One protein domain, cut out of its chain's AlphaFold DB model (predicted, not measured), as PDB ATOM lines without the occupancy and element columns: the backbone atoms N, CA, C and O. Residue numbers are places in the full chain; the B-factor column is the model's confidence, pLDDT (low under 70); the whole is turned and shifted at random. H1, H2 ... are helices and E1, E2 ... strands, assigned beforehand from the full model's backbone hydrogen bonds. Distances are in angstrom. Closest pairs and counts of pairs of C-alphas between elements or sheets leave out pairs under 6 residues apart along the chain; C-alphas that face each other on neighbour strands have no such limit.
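What this domain is: This is residues 4 to 74 of the 150 residues of an uncharacterized protein of Sphingobacterium faecium (UniProt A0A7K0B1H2). A small strand hairpin, E1 and E2, stands between H2 and H3 on one side and H5 on the other, with H4 near the end away from its turn, and the turn at residues 50 and 51 is left open. H1 closes the group at the end away from the hairpin's turn, touching both H2 and H4. The printed part has 71 residues with five named helices and two named strands, in the order H1, H2, H3, E1, E2, H4, H5 along the chain; the two-stranded sheet is antiparallel and the class is mostly helix. It is compact, with a radius of gyration of the C-alphas of 11.0 A, and rounded, spanning 27 by 27 by 18 A.

How they stand to each other: H1, residues 4 to 10, and H2, residues 17 to 27, form a helical hairpin; they touch at Leu 9 and Ile 20, C-alphas 6.5 A apart, at a steep tilt of 40 degrees. H2 touches H3, residues 34 to 42, about perpendicular at 84 degrees; their closest C-alphas, those of Ala 22 and Asp 36, are 6.2 A apart. E1, residues 46 to 49, and E2, residues 52 to 55, form an antiparallel hairpin at 164 degrees, with N 47 and O 54 2.8 A apart, within hydrogen-bond range. The closest C-alphas of H2 and E2, those of Val 26 and Phe 54, are 6.0 A apart. H4, residues 57 to 63, touches H1, the closest C-alphas being those of Leu 8 and Ala 63, 6.1 A apart. H4 and H5, residues 66 to 73, form a helical hairpin at a shallow tilt of 34.7 degrees, only just short of steep; the closest C-alphas, those of Ala 60 and Lys 66, are 5.4 A apart. In the five helices every O i to N i+4 pair is within hydrogen-bond range.

Where its parts are: H1 begins at C-alpha 4, (227.806, 225.951, 190.525). H2 is 15.4 A long and H3 12.1 A. H5 ends at C-alpha 73, (238.391, 217.922, 208.646).

The domain as a whole: The farthest C-alphas, those of Leu 17 and Ala 74, are 28.8 A apart. The printed part has no cut and no long link. Residues 4 to 13 and residue 74 have pLDDT under 70.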
ATOM      1  N   ASP A   4     228.014 225.037 189.401       58.09
ATOM      2  CA  ASP A   4     227.806 225.951 190.525       58.09
ATOM      3  C   ASP A   4     229.091 226.129 191.331       58.09
ATOM      4  O   ASP A   4     229.473 227.251 191.643       58.09
ATOM      5  N   TYR A   5     229.839 225.046 191.557       63.03
ATOM      6  CA  TYR A   5     231.141 225.105 192.228       63.03
ATOM      7  C   TYR A   5     232.178 225.888 191.406       63.03
ATOM      8  O   TYR A   5     232.905 226.723 191.942       63.03
ATOM      9  N   ALA A   6     232.203 225.682 190.086       62.91
ATOM     10  CA  ALA A   6     233.086 226.419 189.183       62.91
ATOM     11  C   ALA A   6     232.758 227.921 189.138       62.91
ATOM     12  O   ALA A   6     233.666 228.743 189.228       62.91
ATOM     13  N   ARG A   7     231.470 228.288 189.051       63.78
ATOM     14  CA  ARG A   7     231.020 229.695 189.087       63.78
ATOM     15  C   ARG A   7     231.392 230.377 190.395       63.78
ATOM     16  O   ARG A   7     231.810 231.529 190.403       63.78
ATOM     17  N   LEU A   8     231.261 229.652 191.491       63.88
ATOM     18  CA  LEU A   8     231.419 230.179 192.834       63.88
ATOM     19  C   LEU A   8     232.904 230.279 193.242       63.88
ATOM     20  O   LEU A   8     233.279 231.190 193.979       63.88
ATOM     21  N   LEU A   9     233.783 229.460 192.647       62.97
ATOM     22  CA  LEU A   9     235.231 229.701 192.652       62.97
ATOM     23  C   LEU A   9     235.657 230.820 191.686       62.97
ATOM     24  O   LEU A   9     236.519 231.616 192.047       62.97
ATOM     25  N   ALA A  10     235.053 230.929 190.498       62.38
ATOM     26  CA  ALA A  10     235.397 231.951 189.499       62.38
ATOM     27  C   ALA A  10     235.059 233.387 189.941       62.38
ATOM     28  O   ALA A  10     235.693 234.340 189.494       62.38
ATOM     29  N   GLN A  11     234.105 233.563 190.862       65.00
ATOM     30  CA  GLN A  11     233.844 234.859 191.509       65.00
ATOM     31  C   GLN A  11     235.003 235.323 192.411       65.00
ATOM     32  O   GLN A  11     235.100 236.502 192.758       65.00
ATOM     33  N   ASN A  12     235.918 234.422 192.774       65.62
ATOM     34  CA  ASN A  12     237.119 234.747 193.525       65.62
ATOM     35  C   ASN A  12     238.233 235.149 192.545       65.62
ATOM     36  O   ASN A  12     239.005 234.305 192.100       65.62
ATOM     37  N   LYS A  13     238.337 236.454 192.242       66.12
ATOM     38  CA  LYS A  13     239.305 237.043 191.283       66.12
ATOM     39  C   LYS A  13     240.783 236.664 191.508       66.12
ATOM     40  O   LYS A  13     241.617 236.954 190.661       66.12
ATOM     41  N   ALA A  14     241.115 236.058 192.648       71.94
ATOM     42  CA  ALA A  14     242.456 235.595 192.993       71.94
ATOM     43  C   ALA A  14     242.782 234.162 192.514       71.94
ATOM     44  O   ALA A  14     243.933 233.748 192.639       71.94
ATOM     45  N   LEU A  15     241.800 233.392 192.025       80.69
ATOM     46  CA  LEU A  15     242.003 232.014 191.557       80.69
ATOM     47  C   LEU A  15     242.171 231.972 190.038       80.69
ATOM     48  O   LEU A  15     241.340 232.516 189.308       80.69
ATOM     49  N   SER A  16     243.220 231.298 189.561       86.44
ATOM     50  CA  SER A  16     243.375 231.031 188.128       86.44
ATOM     51  C   SER A  16     242.464 229.885 187.676       86.44
ATOM     52  O   SER A  16     241.938 229.121 188.490       86.44
ATOM     53  N   LEU A  17     242.291 229.729 186.361       84.00
ATOM     54  CA  LEU A  17     241.554 228.590 185.810       84.00
ATOM     55  C   LEU A  17     242.201 227.256 186.220       84.00
ATOM     56  O   LEU A  17     241.480 226.310 186.548       84.00
ATOM     57  N   GLU A  18     243.538 227.188 186.273       89.19
ATOM     58  CA  GLU A  18     244.231 225.983 186.740       89.19
ATOM     59  C   GLU A  18     243.912 225.676 188.207       89.19
ATOM     60  O   GLU A  18     243.656 224.516 188.538       89.19
ATOM     61  N   ASP A  19     243.849 226.696 189.076       89.50
ATOM     62  CA  ASP A  19     243.476 226.508 190.484       89.50
ATOM     63  C   ASP A  19     242.070 225.913 190.608       89.50
ATOM     64  O   ASP A  19     241.851 224.984 191.387       89.50
ATOM     65  N   ILE A  20     241.115 226.418 189.821       86.56
ATOM     66  CA  ILE A  20     239.722 225.949 189.827       86.56
ATOM     67  C   ILE A  20     239.650 224.488 189.379       86.56
ATOM     68  O   ILE A  20     238.993 223.668 190.026       86.56
ATOM     69  N   MET A  21     240.350 224.139 188.299       88.75
ATOM     70  CA  MET A  21     240.402 222.764 187.801       88.75
ATOM     71  C   MET A  21     241.058 221.818 188.810       88.75
ATOM     72  O   MET A  21     240.577 220.701 189.015       88.75
ATOM     73  N   ALA A  22     242.135 222.250 189.465       92.31
ATOM     74  CA  ALA A  22     242.816 221.454 190.477       92.31
ATOM     75  C   ALA A  22     241.954 221.284 191.744       92.31
ATOM     76  O   ALA A  22     241.865 220.179 192.281       92.31
ATOM     77  N   LEU A  23     241.237 222.323 192.181       90.44
ATOM     78  CA  LEU A  23     240.283 222.241 193.293       90.44
ATOM     79  C   LEU A  23     239.080 221.335 192.983       90.44
ATOM     80  O   LEU A  23     238.621 220.620 193.874       90.44
ATOM     81  N   ASP A  24     238.594 221.300 191.739       87.56
ATOM     82  CA  ASP A  24     237.557 220.348 191.301       87.56
ATOM     83  C   ASP A  24     238.058 218.890 191.382       87.56
ATOM     84  O   ASP A  24     237.312 218.005 191.812       87.56
ATOM     85  N   LYS A  25     239.340 218.630 191.066       90.94
ATOM     86  CA  LYS A  25     239.955 217.304 191.285       90.94
ATOM     87  C   LYS A  25     239.974 216.940 192.771       90.94
ATOM     88  O   LYS A  25     239.586 215.822 193.106       90.94
ATOM     89  N   VAL A  26     240.368 217.870 193.647       90.19
ATOM     90  CA  VAL A  26     240.394 217.667 195.111       90.19
ATOM     91  C   VAL A  26     239.003 217.313 195.630       90.19
ATOM     92  O   VAL A  26     238.840 216.300 196.309       90.19
ATOM     93  N   GLN A  27     237.990 218.099 195.264       83.62
ATOM     94  CA  GLN A  27     236.605 217.869 195.680       83.62
ATOM     95  C   GLN A  27     236.104 216.484 195.246       83.62
ATOM     96  O   GLN A  27     235.436 215.788 196.009       83.62
ATOM     97  N   LYS A  28     236.479 216.045 194.040       84.94
ATOM     98  CA  LYS A  28     236.135 214.722 193.495       84.94
ATOM     99  C   LYS A  28     237.064 213.600 193.956       84.94
ATOM    100  O   LYS A  28     236.961 212.495 193.426       84.94
ATOM    101  N   ARG A  29     237.981 213.875 194.891       84.56
ATOM    102  CA  ARG A  29     238.998 212.936 195.393       84.56
ATOM    103  C   ARG A  29     239.811 212.273 194.273       84.56
ATOM    104  O   ARG A  29     240.170 211.101 194.352       84.56
ATOM    105  N   LYS A  30     240.091 213.024 193.208       88.81
ATOM    106  CA  LYS A  30     240.943 212.577 192.104       88.81
ATOM    107  C   LYS A  30     242.418 212.856 192.415       88.81
ATOM    108  O   LYS A  30     242.711 213.827 193.114       88.81
ATOM    109  N   PRO A  31     243.351 212.053 191.872       89.12
ATOM    110  CA  PRO A  31     244.777 212.315 192.014       89.12
ATOM    111  C   PRO A  31     245.157 213.718 191.528       89.12
ATOM    112  O   PRO A  31     244.707 214.166 190.470       89.12
ATOM    113  N   LEU A  32     246.017 214.386 192.296       92.19
ATOM    114  CA  LEU A  32     246.668 215.628 191.893       92.19
ATOM    115  C   LEU A  32     248.069 215.346 191.360       92.19
ATOM    116  O   LEU A  32     248.760 214.446 191.842       92.19
ATOM    117  N   SER A  33     248.492 216.142 190.376       93.62
ATOM    118  CA  SER A  33     249.897 216.188 189.983       93.62
ATOM    119  C   SER A  33     250.720 216.812 191.118       93.62
ATOM    120  O   SER A  33     250.201 217.592 191.920       93.62
ATOM    121  N   ASN A  34     252.019 216.506 191.186       93.75
ATOM    122  CA  ASN A  34     252.897 217.126 192.185       93.75
ATOM    123  C   ASN A  34     252.957 218.660 192.014       93.75
ATOM    124  O   ASN A  34     253.133 219.383 192.992       93.75
ATOM    125  N   GLN A  35     252.800 219.157 190.781       94.44
ATOM    126  CA  GLN A  35     252.750 220.587 190.482       94.44
ATOM    127  C   GLN A  35     251.455 221.221 191.008       94.44
ATOM    128  O   GLN A  35     251.534 222.205 191.743       94.44
ATOM    129  N   ASP A  36     250.294 220.621 190.714       94.19
ATOM    130  CA  ASP A  36     248.989 221.090 191.201       94.19
ATOM    131  C   ASP A  36     248.967 221.084 192.739       94.19
ATOM    132  O   ASP A  36     248.551 222.058 193.364       94.19
ATOM    133  N   GLU A  37     249.473 220.016 193.372       94.62
ATOM    134  CA  GLU A  37     249.601 219.953 194.833       94.62
ATOM    135  C   GLU A  37     250.443 221.117 195.365       94.62
ATOM    136  O   GLU A  37     250.022 221.806 196.298       94.62
ATOM    137  N   LYS A  38     251.646 221.313 194.812       95.00
ATOM    138  CA  LYS A  38     252.588 222.327 195.291       95.00
ATOM    139  C   LYS A  38     251.981 223.723 195.193       95.00
ATOM    140  O   LYS A  38     252.072 224.486 196.154       95.00
ATOM    141  N   GLU A  39     251.327 224.032 194.078       94.38
ATOM    142  CA  GLU A  39     250.677 225.325 193.868       94.38
ATOM    143  C   GLU A  39     249.485 225.536 194.806       94.38
ATOM    144  O   GLU A  39     249.428 226.555 195.504       94.38
ATOM    145  N   LEU A  40     248.583 224.557 194.922       93.94
ATOM    146  CA  LEU A  40     247.437 224.664 195.828       93.94
ATOM    147  C   LEU A  40     247.872 224.774 197.298       93.94
ATOM    148  O   LEU A  40     247.271 225.539 198.058       93.94
ATOM    149  N   ARG A  41     248.930 224.061 197.714       93.50
ATOM    150  CA  ARG A  41     249.515 224.191 199.062       93.50
ATOM    151  C   ARG A  41     250.151 225.556 199.282       93.50
ATOM    152  O   ARG A  41     249.915 226.162 200.327       93.50
ATOM    153  N   ARG A  42     250.927 226.056 198.315       94.06
ATOM    154  CA  ARG A  42     251.563 227.383 198.372       94.06
ATOM    155  C   ARG A  42     250.520 228.482 198.561       94.06
ATOM    156  O   ARG A  42     250.708 229.369 199.389       94.06
ATOM    157  N   LYS A  43     249.393 228.372 197.855       92.06
ATOM    158  CA  LYS A  43     248.238 229.278 197.959       92.06
ATOM    159  C   LYS A  43     247.318 228.976 199.157       92.06
ATOM    160  O   LYS A  43     246.319 229.663 199.341       92.06
ATOM    161  N   LYS A  44     247.641 227.967 199.979       91.50
ATOM    162  CA  LYS A  44     246.859 227.494 201.141       91.50
ATOM    163  C   LYS A  44     245.421 227.070 200.809       91.50
ATOM    164  O   LYS A  44     244.568 227.059 201.689       91.50
ATOM    165  N   LEU A  45     245.146 226.704 199.558       91.56
ATOM    166  CA  LEU A  45     243.802 226.378 199.072       91.56
ATOM    167  C   LEU A  45     243.351 224.972 199.483       91.56
ATOM    168  O   LEU A  45     242.147 224.723 199.565       91.56
ATOM    169  N   ILE A  46     244.301 224.083 199.790       91.44
ATOM    170  CA  ILE A  46     244.055 222.711 200.246       91.44
ATOM    171  C   ILE A  46     244.730 222.408 201.586       91.44
ATOM    172  O   ILE A  46     245.783 222.950 201.921       91.44
ATOM    173  N   GLU A  47     244.130 221.481 202.322       88.75
ATOM    174  CA  GLU A  47     244.626 220.853 203.547       88.75
ATOM    175  C   GLU A  47     244.810 219.332 203.307       88.75
ATOM    176  O   GLU A  47     244.454 218.801 202.252       88.75
ATOM    177  N   GLY A  48     245.375 218.608 204.280       85.62
ATOM    178  CA  GLY A  48     245.567 217.150 204.203       85.62
ATOM    179  C   GLY A  48     246.966 216.709 203.755       85.62
ATOM    180  O   GLY A  48     247.924 217.492 203.761       85.62
ATOM    181  N   ARG A  49     247.113 215.425 203.413       82.94
ATOM    182  CA  ARG A  49     248.386 214.769 203.047       82.94
ATOM    183  C   ARG A  49     248.145 213.767 201.928       82.94
ATOM    184  O   ARG A  49     247.094 213.143 201.907       82.94
ATOM    185  N   LYS A  50     249.139 213.549 201.061       82.31
ATOM    186  CA  LYS A  50     249.056 212.549 199.989       82.31
ATOM    187  C   LYS A  50     248.587 211.186 200.531       82.31
ATOM    188  O   LYS A  50     249.109 210.755 201.561       82.31
ATOM    189  N   PRO A  51     247.654 210.491 199.857       81.50
ATOM    190  CA  PRO A  51     246.914 210.898 198.652       81.50
ATOM    191  C   PRO A  51     245.620 211.694 198.930       81.50
ATOM    192  O   PRO A  51     244.915 212.050 197.993       81.50
ATOM    193  N   ASN A  52     245.302 211.974 200.196       84.88
ATOM    194  CA  ASN A  52     244.024 212.516 200.653       84.88
ATOM    195  C   ASN A  52     244.124 214.018 200.968       84.88
ATOM    196  O   ASN A  52     244.510 214.427 202.069       84.88
ATOM    197  N   TYR A  53     243.753 214.836 199.987       88.69
ATOM    198  CA  TYR A  53     243.641 216.287 200.129       88.69
ATOM    199  C   TYR A  53     242.184 216.708 200.258       88.69
ATOM    200  O   TYR A  53     241.290 216.069 199.702       88.69
ATOM    201  N   PHE A  54     241.965 217.828 200.937       88.00
ATOM    202  CA  PHE A  54     240.655 218.455 201.071       88.00
ATOM    203  C   PHE A  54     240.783 219.945 200.818       88.00
ATOM    204  O   PHE A  54     241.852 220.524 201.010       88.00
ATOM    205  N   ILE A  55     239.698 220.578 200.398       88.88
ATOM    206  CA  ILE A  55     239.661 222.034 200.290       88.88
ATOM    207  C   ILE A  55     239.815 222.663 201.678       88.88
ATOM    208  O   ILE A  55     239.335 222.126 202.676       88.88
ATOM    209  N   SER A  56     240.523 223.783 201.747       89.56
ATOM    210  CA  SER A  56     240.749 224.510 202.999       89.56
ATOM    211  C   SER A  56     239.473 225.167 203.534       89.56
ATOM    212  O   SER A  56     238.505 225.351 202.789       89.56
ATOM    213  N   LEU A  57     239.484 225.588 204.809       87.31
ATOM    214  CA  LEU A  57     238.316 226.216 205.455       87.31
ATOM    215  C   LEU A  57     237.753 227.368 204.628       87.31
ATOM    216  O   LEU A  57     236.555 227.440 204.377       87.31
ATOM    217  N   HIS A  58     238.629 228.282 204.219       85.25
ATOM    218  CA  HIS A  58     238.214 229.502 203.547       85.25
ATOM    219  C   HIS A  58     237.678 229.210 202.139       85.25
ATOM    220  O   HIS A  58     236.740 229.871 201.697       85.25
ATOM    221  N   VAL A  59     238.230 228.201 201.448       86.25
ATOM    222  CA  VAL A  59     237.693 227.740 200.162       86.25
ATOM    223  C   VAL A  59     236.321 227.124 200.381       86.25
ATOM    224  O   VAL A  59     235.390 227.523 199.701       86.25
ATOM    225  N   ALA A  60     236.158 226.240 201.365       86.06
ATOM    226  CA  ALA A  60     234.876 225.617 201.678       86.06
ATOM    227  C   ALA A  60     233.785 226.620 202.081       86.06
ATOM    228  O   ALA A  60     232.640 226.513 201.644       86.06
ATOM    229  N   GLN A  61     234.136 227.621 202.892       84.19
ATOM    230  CA  GLN A  61     233.227 228.693 203.298       84.19
ATOM    231  C   GLN A  61     232.743 229.502 202.102       84.19
ATOM    232  O   GLN A  61     231.543 229.751 201.994       84.19
ATOM    233  N   LYS A  62     233.668 229.881 201.212       82.31
ATOM    234  CA  LYS A  62     233.328 230.567 199.967       82.31
ATOM    235  C   LYS A  62     232.512 229.662 199.059       82.31
ATOM    236  O   LYS A  62     231.534 230.161 198.539       82.31
ATOM    237  N   ALA A  63     232.884 228.378 198.960       76.38
ATOM    238  CA  ALA A  63     232.307 227.312 198.136       76.38
ATOM    239  C   ALA A  63     230.873 226.887 198.514       76.38
ATOM    240  O   ALA A  63     230.242 226.132 197.777       76.38
ATOM    241  N   GLY A  64     230.388 227.281 199.695       78.69
ATOM    242  CA  GLY A  64     229.163 226.733 200.283       78.69
ATOM    243  C   GLY A  64     229.309 225.305 200.837       78.69
ATOM    244  O   GLY A  64     228.390 224.813 201.485       78.69
ATOM    245  N   ASP A  65     230.470 224.659 200.689       77.50
ATOM    246  CA  ASP A  65     230.744 223.287 201.148       77.50
ATOM    247  C   ASP A  65     231.200 223.226 202.621       77.50
ATOM    248  O   ASP A  65     232.162 222.555 203.003       77.50
ATOM    249  N   LYS A  66     230.507 223.967 203.490       84.25
ATOM    250  CA  LYS A  66     230.834 224.035 204.926       84.25
ATOM    251  C   LYS A  66     230.690 222.665 205.595       84.25
ATOM    252  O   LYS A  66     231.528 222.278 206.404       84.25
ATOM    253  N   ALA A  67     229.640 221.922 205.242       81.50
ATOM    254  CA  ALA A  67     229.377 220.602 205.804       81.50
ATOM    255  C   ALA A  67     230.400 219.561 205.330       81.50
ATOM    256  O   ALA A  67     230.871 218.771 206.147       81.50
ATOM    257  N   GLY A  68     230.774 219.563 204.044       78.69
ATOM    258  CA  GLY A  68     231.813 218.675 203.524       78.69
ATOM    259  C   GLY A  68     233.175 218.982 204.133       78.69
ATOM    260  O   GLY A  68     233.894 218.054 204.505       78.69
ATOM    261  N   TYR A  69     233.506 220.259 204.343       82.81
ATOM    262  CA  TYR A  69     234.708 220.638 205.085       82.81
ATOM    263  C   TYR A  69     234.716 220.071 206.493       82.81
ATOM    264  O   TYR A  69     235.662 219.379 206.862       82.81
ATOM    265  N   THR A  70     233.647 220.302 207.259       79.50
ATOM    266  CA  THR A  70     233.542 219.745 208.603       79.50
ATOM    267  C   THR A  70     233.584 218.222 208.552       79.50
ATOM    268  O   THR A  70     234.310 217.654 209.328       79.50
ATOM    269  N   LYS A  71     232.957 217.506 207.619       75.88
ATOM    270  CA  LYS A  71     233.082 216.030 207.566       75.88
ATOM    271  C   LYS A  71     234.482 215.521 207.206       75.88
ATOM    272  O   LYS A  71     234.867 214.430 207.611       75.88
ATOM    273  N   ASN A  72     235.224 216.268 206.391       73.44
ATOM    274  CA  ASN A  72     236.557 215.863 205.948       73.44
ATOM    275  C   ASN A  72     237.653 216.262 206.948       73.44
ATOM    276  O   ASN A  72     238.626 215.523 207.109       73.44
ATOM    277  N   LYS A  73     237.497 217.420 207.600       71.19
ATOM    278  CA  LYS A  73     238.391 217.922 208.646       71.19
ATOM    279  C   LYS A  73     238.022 217.405 210.027       71.19
ATOM    280  O   LYS A  73     238.912 217.064 210.799       71.19
ATOM    281  N   ALA A  74     236.736 217.402 210.349       53.53
ATOM    282  CA  ALA A  74     236.226 216.894 211.606       53.53
ATOM    283  C   ALA A  74     236.159 215.361 211.535       53.53
ATOM    284  O   ALA A  74     235.793 214.763 210.533       53.53
TER     285      ALA A  74